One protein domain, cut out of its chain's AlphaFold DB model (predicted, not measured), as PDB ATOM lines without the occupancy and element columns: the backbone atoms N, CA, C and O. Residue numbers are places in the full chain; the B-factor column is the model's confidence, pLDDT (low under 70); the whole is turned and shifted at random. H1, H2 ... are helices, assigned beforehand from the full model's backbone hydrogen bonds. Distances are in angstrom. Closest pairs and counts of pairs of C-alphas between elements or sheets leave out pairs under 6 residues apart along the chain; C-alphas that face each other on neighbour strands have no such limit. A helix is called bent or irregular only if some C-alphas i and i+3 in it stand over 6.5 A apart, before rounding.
ATOM      1  N   GLN A   2      77.489 145.893 123.872       32.53
ATOM      2  CA  GLN A   2      78.578 144.941 123.563       32.53
ATOM      3  C   GLN A   2      79.826 145.592 122.931       32.53
ATOM      4  O   GLN A   2      80.940 145.298 123.350       32.53
ATOM      5  N   LEU A   3      79.648 146.540 122.002       42.12
ATOM      6  CA  LEU A   3      80.760 147.243 121.339       42.12
ATOM      7  C   LEU A   3      81.530 148.208 122.261       42.12
ATOM      8  O   LEU A   3      82.740 148.366 122.116       42.12
ATOM      9  N   ALA A   4      80.854 148.828 123.234       42.00
ATOM     10  CA  ALA A   4      81.507 149.694 124.220       42.00
ATOM     11  C   ALA A   4      82.289 148.869 125.256       42.00
ATOM     12  O   ALA A   4      83.400 149.238 125.625       42.00
ATOM     13  N   ALA A   5      81.750 147.714 125.661       42.22
ATOM     14  CA  ALA A   5      82.386 146.846 126.643       42.22
ATOM     15  C   ALA A   5      83.636 146.121 126.106       42.22
ATOM     16  O   ALA A   5      84.608 145.950 126.845       42.22
ATOM     17  N   GLN A   6      83.659 145.769 124.814       43.22
ATOM     18  CA  GLN A   6      84.849 145.196 124.169       43.22
ATOM     19  C   GLN A   6      86.027 146.181 124.093       43.22
ATOM     20  O   GLN A   6      87.174 145.749 124.166       43.22
ATOM     21  N   ARG A   7      85.776 147.498 124.011       48.00
ATOM     22  CA  ARG A   7      86.842 148.517 123.973       48.00
ATOM     23  C   ARG A   7      87.570 148.709 125.308       48.00
ATOM     24  O   ARG A   7      88.716 149.140 125.298       48.00
ATOM     25  N   THR A   8      86.938 148.392 126.439       52.25
ATOM     26  CA  THR A   8      87.522 148.573 127.786       52.25
ATOM     27  C   THR A   8      88.251 147.346 128.342       52.25
ATOM     28  O   THR A   8      88.912 147.463 129.369       52.25
ATOM     29  N   GLY A   9      88.117 146.164 127.728       52.28
ATOM     30  CA  GLY A   9      88.774 144.927 128.190       52.28
ATOM     31  C   GLY A   9      88.282 144.360 129.536       52.28
ATOM     32  O   GLY A   9      88.776 143.329 129.983       52.28
ATOM     33  N   ASN A  10      87.298 144.990 130.186       58.53
ATOM     34  CA  ASN A  10      86.772 144.564 131.485       58.53
ATOM     35  C   ASN A  10      85.554 143.644 131.323       58.53
ATOM     36  O   ASN A  10      84.417 144.116 131.275       58.53
ATOM     37  N   HIS A  11      85.786 142.325 131.304       66.00
ATOM     38  CA  HIS A  11      84.726 141.302 131.301       66.00
ATOM     39  C   HIS A  11      83.703 141.485 132.437       66.00
ATOM     40  O   HIS A  11      82.525 141.217 132.241       66.00
ATOM     41  N   PHE A  12      84.125 142.051 133.571       73.88
ATOM     42  CA  PHE A  12      83.264 142.371 134.712       73.88
ATOM     43  C   PHE A  12      82.069 143.272 134.354       73.88
ATOM     44  O   PHE A  12      80.959 143.047 134.819       73.88
ATOM     45  N   LEU A  13      82.258 144.280 133.492       70.06
ATOM     46  CA  LEU A  13      81.177 145.202 133.108       70.06
ATOM     47  C   LEU A  13      80.149 144.561 132.157       70.06
ATOM     48  O   LEU A  13      79.125 145.172 131.849       70.06
ATOM     49  N   VAL A  14      80.424 143.346 131.674       73.62
ATOM     50  CA  VAL A  14      79.565 142.585 130.755       73.62
ATOM     51  C   VAL A  14      78.667 141.595 131.499       73.62
ATOM     52  O   VAL A  14      77.690 141.120 130.915       73.62
ATOM     53  N   ASP A  15      78.943 141.322 132.775       84.81
ATOM     54  CA  ASP A  15      78.169 140.376 133.573       84.81
ATOM     55  C   ASP A  15      76.727 140.861 133.786       84.81
ATOM     56  O   ASP A  15      76.459 142.042 134.028       84.81
ATOM     57  N   ASP A  16      75.768 139.937 133.719       86.31
ATOM     58  CA  ASP A  16      74.342 140.279 133.759       86.31
ATOM     59  C   ASP A  16      73.926 140.950 135.069       86.31
ATOM     60  O   ASP A  16      73.148 141.904 135.062       86.31
ATOM     61  N   TRP A  17      74.493 140.519 136.197       87.94
ATOM     62  CA  TRP A  17      74.210 141.138 137.491       87.94
ATOM     63  C   TRP A  17      74.694 142.597 137.549       87.94
ATOM     64  O   TRP A  17      74.023 143.432 138.156       87.94
ATOM     65  N   VAL A  18      75.800 142.931 136.869       88.12
ATOM     66  CA  VAL A  18      76.324 144.302 136.774       88.12
ATOM     67  C   VAL A  18      75.395 145.169 135.927       88.12
ATOM     68  O   VAL A  18      75.103 146.301 136.308       88.12
ATOM     69  N   LYS A  19      74.843 144.632 134.831       86.44
ATOM     70  CA  LYS A  19      73.826 145.334 134.022       86.44
ATOM     71  C   LYS A  19      72.590 145.672 134.851       86.44
ATOM     72  O   LYS A  19      72.123 146.809 134.812       86.44
ATOM     73  N   TYR A  20      72.081 144.710 135.624       90.25
ATOM     74  CA  TYR A  20      70.935 144.939 136.504       90.25
ATOM     75  C   TYR A  20      71.257 145.929 137.626       90.25
ATOM     76  O   TYR A  20      70.430 146.790 137.921       90.25
ATOM     77  N   LEU A  21      72.459 145.863 138.206       90.88
ATOM     78  CA  LEU A  21      72.914 146.832 139.201       90.88
ATOM     79  C   LEU A  21      72.944 148.252 138.625       90.88
ATOM     80  O   LEU A  21      72.425 149.162 139.260       90.88
ATOM     81  N   PHE A  22      73.504 148.452 137.430       88.38
ATOM     82  CA  PHE A  22      73.524 149.773 136.799       88.38
ATOM     83  C   PHE A  22      72.119 150.269 136.452       88.38
ATOM     84  O   PHE A  22      71.809 151.430 136.710       88.38
ATOM     85  N   ALA A  23      71.259 149.402 135.916       88.75
ATOM     86  CA  ALA A  23      69.901 149.777 135.537       88.75
ATOM     87  C   ALA A  23      69.035 150.134 136.758       88.75
ATOM     88  O   ALA A  23      68.529 151.251 136.860       88.75
ATOM     89  N   TYR A  24      68.883 149.206 137.705       93.38
ATOM     90  CA  TYR A  24      68.023 149.410 138.872       93.38
ATOM     91  C   TYR A  24      68.669 150.306 139.926       93.38
ATOM     92  O   TYR A  24      67.982 151.111 140.548       93.38
ATOM     93  N   GLY A  25      69.984 150.201 140.120       93.81
ATOM     94  CA  GLY A  25      70.726 151.063 141.037       93.81
ATOM     95  C   GLY A  25      70.743 152.513 140.566       93.81
ATOM     96  O   GLY A  25      70.496 153.401 141.377       93.81
ATOM     97  N   GLY A  26      70.946 152.754 139.265       91.94
ATOM     98  CA  GLY A  26      70.826 154.090 138.676       91.94
ATOM     99  C   GLY A  26      69.420 154.665 138.838       91.94
ATOM    100  O   GLY A  26      69.270 155.766 139.356       91.94
ATOM    101  N   LEU A  27      68.385 153.879 138.520       93.44
ATOM    102  CA  LEU A  27      66.989 154.282 138.710       93.44
ATOM    103  C   LEU A  27      66.678 154.659 140.167       93.44
ATOM    104  O   LEU A  27      66.092 155.708 140.430       93.44
ATOM    105  N   LEU A  28      67.058 153.806 141.121       96.06
ATOM    106  CA  LEU A  28      66.844 154.070 142.545       96.06
ATOM    107  C   LEU A  28      67.612 155.309 143.004       96.06
ATOM    108  O   LEU A  28      67.070 156.113 143.760       96.06
ATOM    109  N   PHE A  29      68.852 155.473 142.544       95.38
ATOM    110  CA  PHE A  29      69.652 156.650 142.849       95.38
ATOM    111  C   PHE A  29      68.962 157.926 142.354       95.38
ATOM    112  O   PHE A  29      68.735 158.832 143.155       95.38
ATOM    113  N   ASP A  30      68.553 157.973 141.085       93.25
ATOM    114  CA  ASP A  30      67.931 159.152 140.476       93.25
ATOM    115  C   ASP A  30      66.601 159.528 141.153       93.25
ATOM    116  O   ASP A  30      66.314 160.710 141.354       93.25
ATOM    117  N   LEU A  31      65.810 158.538 141.585       95.00
ATOM    118  CA  LEU A  31      64.557 158.775 142.312       95.00
ATOM    119  C   LEU A  31      64.777 159.294 143.740       95.00
ATOM    120  O   LEU A  31      63.981 160.091 144.243       95.00
ATOM    121  N   LEU A  32      65.831 158.834 144.418       96.69
ATOM    122  CA  LEU A  32      66.046 159.107 145.841       96.69
ATOM    123  C   LEU A  32      66.971 160.298 146.099       96.69
ATOM    124  O   LEU A  32      66.851 160.938 147.147       96.69
ATOM    125  N   ILE A  33      67.882 160.625 145.180       96.19
ATOM    126  CA  ILE A  33      68.933 161.613 145.444       96.19
ATOM    127  C   ILE A  33      68.371 163.007 145.742       96.19
ATOM    128  O   ILE A  33      68.840 163.667 146.668       96.19
ATOM    129  N   GLY A  34      67.320 163.431 145.033       94.31
ATOM    130  CA  GLY A  34      66.652 164.716 145.262       94.31
ATOM    131  C   GLY A  34      66.112 164.852 146.694       94.31
ATOM    132  O   GLY A  34      66.583 165.719 147.438       94.31
ATOM    133  N   PRO A  35      65.178 163.983 147.131       95.75
ATOM    134  CA  PRO A  35      64.695 163.966 148.513       95.75
ATOM    135  C   PRO A  35      65.822 163.866 149.553       95.75
ATOM    136  O   PRO A  35      65.805 164.584 150.556       95.75
ATOM    137  N   LEU A  36      66.833 163.025 149.305       96.06
ATOM    138  CA  LEU A  36      67.952 162.827 150.228       96.06
ATOM    139  C   LEU A  36      68.850 164.068 150.365       96.06
ATOM    140  O   LEU A  36      69.377 164.302 151.456       96.06
ATOM    141  N   LEU A  37      69.011 164.873 149.311       95.50
ATOM    142  CA  LEU A  37      69.737 166.150 149.354       95.50
ATOM    143  C   LEU A  37      68.951 167.242 150.098       95.50
ATOM    144  O   LEU A  37      69.535 168.042 150.840       95.50
ATOM    145  N   LEU A  38      67.625 167.268 149.942       93.31
ATOM    146  CA  LEU A  38      66.762 168.262 150.587       93.31
ATOM    147  C   LEU A  38      66.693 168.064 152.109       93.31
ATOM    148  O   LEU A  38      66.783 169.031 152.876       93.31
ATOM    149  N   LEU A  39      66.605 166.812 152.563       93.62
ATOM    150  CA  LEU A  39      66.537 166.463 153.980       93.62
ATOM    151  C   LEU A  39      67.882 166.702 154.692       93.62
ATOM    152  O   LEU A  39      68.878 166.023 154.447       93.62
ATOM    153  N   LYS A  40      67.896 167.627 155.664       89.00
ATOM    154  CA  LYS A  40      69.111 168.038 156.404       89.00
ATOM    155  C   LYS A  40      69.899 166.867 157.020       89.00
ATOM    156  O   LYS A  40      71.120 166.944 157.099       89.00
ATOM    157  N   LYS A  41      69.214 165.802 157.459       91.31
ATOM    158  CA  LYS A  41      69.832 164.633 158.116       91.31
ATOM    159  C   LYS A  41      70.585 163.719 157.144       91.31
ATOM    160  O   LYS A  41      71.600 163.147 157.520       91.31
ATOM    161  N   THR A  42      70.095 163.574 155.913       94.62
ATOM    162  CA  THR A  42      70.658 162.657 154.905       94.62
ATOM    163  C   THR A  42      71.595 163.352 153.929       94.62
ATOM    164  O   THR A  42      72.394 162.694 153.270       94.62
ATOM    165  N   ARG A  43      71.536 164.682 153.864       93.50
ATOM    166  CA  ARG A  43      72.236 165.504 152.880       93.50
ATOM    167  C   ARG A  43      73.727 165.212 152.730       93.50
ATOM    168  O   ARG A  43      74.206 165.127 151.607       93.50
ATOM    169  N   SER A  44      74.478 165.058 153.822       90.88
ATOM    170  CA  SER A  44      75.923 164.786 153.730       90.88
ATOM    171  C   SER A  44      76.210 163.435 153.077       90.88
ATOM    172  O   SER A  44      77.100 163.341 152.239       90.88
ATOM    173  N   TYR A  45      75.425 162.408 153.415       94.44
ATOM    174  CA  TYR A  45      75.518 161.091 152.784       94.44
ATOM    175  C   TYR A  45      75.098 161.155 151.314       94.44
ATOM    176  O   TYR A  45      75.765 160.577 150.462       94.44
ATOM    177  N   ALA A  46      74.046 161.918 151.008       95.94
ATOM    178  CA  ALA A  46      73.560 162.145 149.652       95.94
ATOM    179  C   ALA A  46      74.607 162.837 148.767       95.94
ATOM    180  O   ALA A  46      74.825 162.413 147.641       95.94
ATOM    181  N   ILE A  47      75.311 163.850 149.286       95.56
ATOM    182  CA  ILE A  47      76.408 164.522 148.572       95.56
ATOM    183  C   ILE A  47      77.529 163.533 148.249       95.56
ATOM    184  O   ILE A  47      77.967 163.472 147.104       95.56
ATOM    185  N   VAL A  48      77.980 162.737 149.226       95.88
ATOM    186  CA  VAL A  48      79.037 161.735 148.995       95.88
ATOM    187  C   VAL A  48      78.590 160.703 147.959       95.88
ATOM    188  O   VAL A  48      79.340 160.402 147.032       95.88
ATOM    189  N   ALA A  49      77.353 160.212 148.068       96.19
ATOM    190  CA  ALA A  49      76.778 159.278 147.106       96.19
ATOM    191  C   ALA A  49      76.673 159.890 145.700       96.19
ATOM    192  O   ALA A  49      77.019 159.228 144.727       96.19
ATOM    193  N   ALA A  50      76.269 161.158 145.581       96.81
ATOM    194  CA  ALA A  50      76.206 161.863 144.306       96.81
ATOM    195  C   ALA A  50      77.577 162.091 143.681       96.81
ATOM    196  O   ALA A  50      77.711 161.937 142.469       96.81
ATOM    197  N   ILE A  51      78.601 162.411 144.474       97.06
ATOM    198  CA  ILE A  51      79.974 162.499 143.970       97.06
ATOM    199  C   ILE A  51      80.400 161.142 143.414       97.06
ATOM    200  O   ILE A  51      80.837 161.070 142.269       97.06
ATOM    201  N   PHE A  52      80.218 160.067 144.185       96.25
ATOM    202  CA  PHE A  52      80.570 158.721 143.740       96.25
ATOM    203  C   PHE A  52      79.828 158.334 142.456       96.25
ATOM    204  O   PHE A  52      80.465 157.953 141.481       96.25
ATOM    205  N   PHE A  53      78.507 158.520 142.417       94.69
ATOM    206  CA  PHE A  53      77.677 158.225 141.250       94.69
ATOM    207  C   PHE A  53      78.125 158.994 140.001       94.69
ATOM    208  O   PHE A  53      78.275 158.403 138.933       94.69
ATOM    209  N   ASN A  54      78.404 160.295 140.123       94.88
ATOM    210  CA  ASN A  54      78.875 161.100 138.996       94.88
ATOM    211  C   ASN A  54      80.278 160.679 138.530       94.88
ATOM    212  O   ASN A  54      80.520 160.607 137.329       94.88
ATOM    213  N   LEU A  55      81.189 160.334 139.444       94.56
ATOM    214  CA  LEU A  55      82.507 159.807 139.074       94.56
ATOM    215  C   LEU A  55      82.400 158.442 138.381       94.56
ATOM    216  O   LEU A  55      83.061 158.217 137.369       94.56
ATOM    217  N   THR A  56      81.528 157.551 138.868       91.31
ATOM    218  CA  THR A  56      81.231 156.281 138.192       91.31
ATOM    219  C   THR A  56      80.658 156.527 136.798       91.31
ATOM    220  O   THR A  56      81.138 155.926 135.840       91.31
ATOM    221  N   ASN A  57      79.707 157.453 136.647       89.94
ATOM    222  CA  ASN A  57      79.163 157.814 135.339       89.94
ATOM    223  C   ASN A  57      80.228 158.399 134.411       89.94
ATOM    224  O   ASN A  57      80.239 158.054 133.238       89.94
ATOM    225  N   SER A  58      81.145 159.227 134.918       90.50
ATOM    226  CA  SER A  58      82.259 159.746 134.120       90.50
ATOM    227  C   SER A  58      83.183 158.639 133.621       90.50
ATOM    228  O   SER A  58      83.691 158.746 132.514       90.50
ATOM    229  N   TYR A  59      83.417 157.602 134.428       88.44
ATOM    230  CA  TYR A  59      84.282 156.480 134.059       88.44
ATOM    231  C   TYR A  59      83.606 155.516 133.073       88.44
ATOM    232  O   TYR A  59      84.225 155.054 132.116       88.44
ATOM    233  N   VAL A  60      82.330 155.202 133.312       85.88
ATOM    234  CA  VAL A  60      81.549 154.266 132.488       85.88
ATOM    235  C   VAL A  60      81.129 154.911 131.166       85.88
ATOM    236  O   VAL A  60      81.168 154.265 130.119       85.88
ATOM    237  N   PHE A  61      80.738 156.185 131.198       84.06
ATOM    238  CA  PHE A  61      80.211 156.928 130.059       84.06
ATOM    239  C   PHE A  61      81.160 158.062 129.661       84.06
ATOM    240  O   PHE A  61      80.934 159.237 129.954       84.06
ATOM    241  N   ASN A  62      82.219 157.704 128.938       76.88
ATOM    242  CA  ASN A  62      83.217 158.666 128.452       76.88
ATOM    243  C   ASN A  62      82.670 159.649 127.389       76.88
ATOM    244  O   ASN A  62      83.352 160.596 127.020       76.88
ATOM    245  N   ASP A  63      81.441 159.446 126.906       79.88
ATOM    246  CA  ASP A  63      80.750 160.262 125.899       79.88
ATOM    247  C   ASP A  63      79.954 161.446 126.485       79.88
ATOM    248  O   ASP A  63      79.449 162.276 125.735       79.88
ATOM    249  N   ILE A  64      79.811 161.539 127.816       80.38
ATOM    250  CA  ILE A  64      79.060 162.631 128.480       80.38
ATOM    251  C   ILE A  64      79.973 163.814 128.866       80.38
ATOM    252  O   ILE A  64      79.514 164.814 129.423       80.38
ATOM    253  N   PHE A  65      81.267 163.721 128.542       86.31
ATOM    254  CA  PHE A  65      82.270 164.775 128.712       86.31
ATOM    255  C   PHE A  65      82.232 165.427 130.109       86.31
ATOM    256  O   PHE A  65      82.403 164.767 131.130       86.31
ATOM    257  N   ILE A  66      82.015 166.742 130.163       91.31
ATOM    258  CA  ILE A  66      82.112 167.570 131.367       91.31
ATOM    259  C   ILE A  66      80.893 167.458 132.300       91.31
ATOM    260  O   ILE A  66      80.940 167.915 133.443       91.31
ATOM    261  N   PHE A  67      79.798 166.843 131.845       91.56
ATOM    262  CA  PHE A  67      78.529 166.821 132.574       91.56
ATOM    263  C   PHE A  67      78.641 166.315 134.026       91.56
ATOM    264  O   PHE A  67      78.149 167.015 134.916       91.56
ATOM    265  N   PRO A  68      79.313 165.184 134.331       93.75
ATOM    266  CA  PRO A  68      79.388 164.702 135.710       93.75
ATOM    267  C   PRO A  68      80.098 165.684 136.652       93.75
ATOM    268  O   PRO A  68      79.722 165.822 137.816       93.75
ATOM    269  N   PHE A  69      81.087 166.425 136.146       94.94
ATOM    270  CA  PHE A  69      81.815 167.431 136.920       94.94
ATOM    271  C   PHE A  69      80.963 168.673 137.188       94.94
ATOM    272  O   PHE A  69      80.996 169.205 138.298       94.94
ATOM    273  N   PHE A  70      80.141 169.097 136.222       95.38
ATOM    274  CA  PHE A  70      79.145 170.144 136.456       95.38
ATOM    275  C   PHE A  70      78.132 169.737 137.523       95.38
ATOM    276  O   PHE A  70      77.826 170.539 138.402       95.38
ATOM    277  N   MET A  71      77.653 168.491 137.492       94.69
ATOM    278  CA  MET A  71      76.721 167.984 138.502       94.69
ATOM    279  C   MET A  71      77.349 167.942 139.896       94.69
ATOM    280  O   MET A  71      76.698 168.329 140.863       94.69
ATOM    281  N   ILE A  72      78.626 167.558 140.006       96.06
ATOM    282  CA  ILE A  72      79.382 167.652 141.265       96.06
ATOM    283  C   ILE A  72      79.488 169.113 141.725       96.06
ATOM    284  O   ILE A  72      79.247 169.399 142.896       96.06
ATOM    285  N   GLY A  73      79.784 170.046 140.816       95.62
ATOM    286  CA  GLY A  73      79.803 171.479 141.117       95.62
ATOM    287  C   GLY A  73      78.444 172.010 141.589       95.62
ATOM    288  O   GLY A  73      78.378 172.794 142.533       95.62
ATOM    289  N   ALA A  74      77.343 171.532 141.009       95.06
ATOM    290  CA  ALA A  74      75.988 171.916 141.402       95.06
ATOM    291  C   ALA A  74      75.624 171.470 142.831       95.06
ATOM    292  O   ALA A  74      74.763 172.086 143.463       95.06
ATOM    293  N   LEU A  75      76.310 170.464 143.394       94.69
ATOM    294  CA  LEU A  75      76.110 170.052 144.791       94.69
ATOM    295  C   LEU A  75      76.448 171.164 145.792       94.69
ATOM    296  O   LEU A  75      75.935 171.134 146.913       94.69
ATOM    297  N   LEU A  76      77.244 172.167 145.394       91.38
ATOM    298  CA  LEU A  76      77.531 173.348 146.214       91.38
ATOM    299  C   LEU A  76      76.254 174.067 146.670       91.38
ATOM    300  O   LEU A  76      76.217 174.565 147.789       91.38
ATOM    301  N   VAL A  77      75.189 174.049 145.858       91.44
ATOM    302  CA  VAL A  77      73.887 174.658 146.192       91.44
ATOM    303  C   VAL A  77      73.250 174.015 147.426       91.44
ATOM    304  O   VAL A  77      72.502 174.660 148.156       91.44
ATOM    305  N   PHE A  78      73.546 172.741 147.684       90.88
ATOM    306  CA  PHE A  78      72.997 172.021 148.827       90.88
ATOM    307  C   PHE A  78      73.856 172.174 150.083       90.88
ATOM    308  O   PHE A  78      73.380 171.858 151.177       90.88
ATOM    309  N   LEU A  79      75.097 172.656 149.970       87.88
ATOM    310  CA  LEU A  79      75.961 172.831 151.131       87.88
ATOM    311  C   LEU A  79      75.384 173.853 152.107       87.88
ATOM    312  O   LEU A  79      74.733 174.824 151.737       87.88
ATOM    313  N   ASP A  80      75.621 173.590 153.388       84.12
ATOM    314  CA  ASP A  80      75.271 174.508 154.461       84.12
ATOM    315  C   ASP A  80      76.313 175.640 154.489       84.12
ATOM    316  O   ASP A  80      77.477 175.362 154.811       84.12
ATOM    317  N   PRO A  81      75.943 176.878 154.106       78.62
ATOM    318  CA  PRO A  81      76.899 177.965 153.965       78.62
ATOM    319  C   PRO A  81      77.597 178.259 155.291       78.62
ATOM    320  O   PRO A  81      78.816 178.409 155.299       78.62
ATOM    321  N   GLU A  82      76.878 178.240 156.415       79.50
ATOM    322  CA  GLU A  82      77.427 178.533 157.745       79.50
ATOM    323  C   GLU A  82      78.559 177.558 158.090       79.50
ATOM    324  O   GLU A  82      79.678 177.962 158.404       79.50
ATOM    325  N   ARG A  83      78.317 176.253 157.913       80.62
ATOM    326  CA  ARG A  83      79.323 175.210 158.183       80.62
ATOM    327  C   ARG A  83      80.525 175.289 157.250       80.62
ATOM    328  O   ARG A  83      81.640 174.953 157.657       80.62
ATOM    329  N   VAL A  84      80.307 175.662 155.990       82.19
ATOM    330  CA  VAL A  84      81.392 175.841 155.020       82.19
ATOM    331  C   VAL A  84      82.240 177.048 155.413       82.19
ATOM    332  O   VAL A  84      83.457 176.909 155.529       82.19
ATOM    333  N   PHE A  85      81.619 178.192 155.706       81.19
ATOM    334  CA  PHE A  85      82.315 179.404 156.136       81.19
ATOM    335  C   PHE A  85      83.090 179.200 157.441       81.19
ATOM    336  O   PHE A  85      84.255 179.589 157.515       81.19
ATOM    337  N   GLU A  86      82.518 178.516 158.436       82.56
ATOM    338  CA  GLU A  86      83.232 178.172 159.672       82.56
ATOM    339  C   GLU A  86      84.491 177.333 159.412       82.56
ATOM    340  O   GLU A  86      85.540 177.569 160.017       82.56
ATOM    341  N   ARG A  87      84.419 176.347 158.508       82.88
ATOM    342  CA  ARG A  87      85.576 175.508 158.149       82.88
ATOM    343  C   ARG A  87      86.632 176.289 157.375       82.88
ATOM    344  O   ARG A  87      87.812 176.173 157.689       82.88
ATOM    345  N   LEU A  88      86.221 177.116 156.417       84.50
ATOM    346  CA  LEU A  88      87.135 177.971 155.657       84.50
ATOM    347  C   LEU A  88      87.828 179.007 156.555       84.50
ATOM    348  O   LEU A  88      89.014 179.276 156.368       84.50
ATOM    349  N   LYS A  89      87.125 179.530 157.569       83.81
ATOM    350  CA  LYS A  89      87.701 180.395 158.610       83.81
ATOM    351  C   LYS A  89      88.752 179.646 159.432       83.81
ATOM    352  O   LYS A  89      89.847 180.163 159.630       83.81
ATOM    353  N   LYS A  90      88.467 178.404 159.851       83.88
ATOM    354  CA  LYS A  90      89.440 177.543 160.559       83.88
ATOM    355  C   LYS A  90      90.689 177.250 159.726       83.88
ATOM    356  O   LYS A  90      91.772 177.142 160.287       83.88
ATOM    357  N   TRP A  91      90.554 177.143 158.406       85.75
ATOM    358  CA  TRP A  91      91.681 176.968 157.483       85.75
ATOM    359  C   TRP A  91      92.390 178.276 157.108       85.75
ATOM    360  O   TRP A  91      93.320 178.251 156.309       85.75
ATOM    361  N   GLY A  92      91.973 179.416 157.667       82.69
ATOM    362  CA  GLY A  92      92.579 180.719 157.387       82.69
ATOM    363  C   GLY A  92      92.314 181.250 155.974       82.69
ATOM    364  O   GLY A  92      92.966 182.203 155.560       82.69
ATOM    365  N   ILE A  93      91.370 180.653 155.236       82.31
ATOM    366  CA  ILE A  93      91.055 181.009 153.842       82.31
ATOM    367  C   ILE A  93      90.152 182.250 153.784       82.31
ATOM    368  O   ILE A  93      90.272 183.062 152.869       82.31
ATOM    369  N   VAL A  94      89.256 182.418 154.762       76.00
ATOM    370  CA  VAL A  94      88.272 183.513 154.803       76.00
ATOM    371  C   VAL A  94      88.480 184.366 156.054       76.00
ATOM    372  O   VAL A  94      88.547 183.840 157.167       76.00
ATOM    373  N   ARG A  95      88.569 185.690 155.875       69.50
ATOM    374  CA  ARG A  95      88.592 186.672 156.970       69.50
ATOM    375  C   ARG A  95      87.171 187.067 157.369       69.50
ATOM    376  O   ARG A  95      86.276 187.152 156.536       69.50
ATOM    377  N   GLU A  96      86.995 187.288 158.664       63.78
ATOM    378  CA  GLU A  96      85.746 187.684 159.310       63.78
ATOM    379  C   GLU A  96      85.283 189.039 158.769       63.78
ATOM    380  O   GLU A  96      85.871 190.047 159.123       63.78
ATOM    381  N   ASN A  97      84.320 189.029 157.841       53.88
ATOM    382  CA  ASN A  97      83.499 190.166 157.405       53.88
ATOM    383  C   ASN A  97      82.413 189.637 156.449       53.88
ATOM    384  O   ASN A  97      82.453 189.876 155.245       53.88
ATOM    385  N   ALA A  98      81.458 188.870 156.969       58.03
ATOM    386  CA  ALA A  98      80.205 188.622 156.265       58.03
ATOM    387  C   ALA A  98      79.093 189.174 157.149       58.03
ATOM    388  O   ALA A  98      78.784 188.614 158.197       58.03
ATOM    389  N   THR A  99      78.563 190.333 156.773       55.19
ATOM    390  CA  THR A  99      77.341 190.868 157.369       55.19
ATOM    391  C   THR A  99      76.213 189.910 156.998       55.19
ATOM    392  O   THR A  99      76.062 189.582 155.822       55.19
ATOM    393  N   GLU A 100      75.451 189.422 157.978       58.53
ATOM    394  CA  GLU A 100      74.250 188.631 157.707       58.53
ATOM    395  C   GLU A 100      73.236 189.516 156.970       58.53
ATOM    396  O   GLU A 100      72.510 190.304 157.581       58.53
ATOM    397  N   GLU A 101      73.192 189.428 155.640       60.59
ATOM    398  CA  GLU A 101      72.070 189.985 154.896       60.59
ATOM    399  C   GLU A 101      70.832 189.135 155.191       60.59
ATOM    400  O   GLU A 101      70.711 187.987 154.757       60.59
ATOM    401  N   GLN A 102      69.891 189.709 155.942       59.47
ATOM    402  CA  GLN A 102      68.563 189.133 156.104       59.47
ATOM    403  C   GLN A 102      67.916 188.987 154.724       59.47
ATOM    404  O   GLN A 102      67.736 189.968 153.998       59.47
ATOM    405  N   GLY A 103      67.563 187.750 154.366       63.22
ATOM    406  CA  GLY A 103      66.943 187.437 153.085       63.22
ATOM    407  C   GLY A 103      65.728 188.330 152.831       63.22
ATOM    408  O   GLY A 103      64.775 188.343 153.610       63.22
ATOM    409  N   ARG A 104      65.754 189.096 151.735       75.31
ATOM    410  CA  ARG A 104      64.600 189.900 151.323       75.31
ATOM    411  C   ARG A 104      63.426 188.981 151.003       75.31
ATOM    412  O   ARG A 104      63.551 188.060 150.198       75.31
TER     413      ARG A 104
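What this domain is: This is residues 2 to 104 of the 258 residues of an uncharacterized protein of Bacteroidetes bacterium RIFCSPHIGHO2_02_FULL_44_7 (UniProt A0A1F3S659). A loose rod of helices: the long H3 reaches from the small pair H1 and H2 at one end to H4 and H5, which lie side by side as a hairpin, while H6 and an unnamed tail, residues 91 to 104, make the other end. The printed part has 103 residues with six named helices, H1 to H6 in chain order, and no named strand; the class is all helix. The radius of gyration of the C-alphas is 18.6 A, and they span 57 by 26 by 24 A.

How they stand to each other: Start with H3, residues 16 to 38, which has a kink of 37 degrees near residue 28 and is only just irregular, C-alphas 31 and 34 being 7.0 A apart. With residues 33 to 37 alone it touches residues 43 to 50 of H4, residues 43 to 60; the closest C-alphas, of Leu 37 and Arg 43, are 4.4 A apart. This helical hairpin runs opposite ways at a steep tilt of 37 degrees, only just past shallow. H4 and H5, residues 67 to 78, form another helical hairpin, touching at a shallow tilt of 7 degrees, opposite ways; their closest C-alphas, of Asn 54 and Pro 68, are 4.9 A apart. H1, residues 2 to 8, touches H2, residues 11 to 14, closest at the C-alphas of Ala 5 and Val 14, 6.6 A. H2 is close to H3 but not clearly touching, 7.4 A between the C-alphas of Leu 13 and Lys 19. H6, residues 81 to 90, touches no helix. In H4 and H6 every O i to N i+4 pair is within hydrogen-bond range; H3 has 17 of 19, H5 5 of 8, and H1 1 of 3 beside 3 of 4 O i to N i+3 pairs, while H2 is too short for an i+4 pair.

Where its parts are: Find C-alpha 16 at (74.342, 140.279, 133.759); H3 runs 33.5 A from there to C-alpha 38. H4 measures 25.1 A, H5 17.9 A and H6 14.2 A, ending at C-alpha 90, (89.440, 177.543, 160.559).

The domain as a whole: The C-alphas of Gln 2 and Thr 99, the two farthest apart, are 57.0 A apart. The printed part has no cut and no long link. Look for pLDDT under 70 in residues 2 to 11 and 95 to 103.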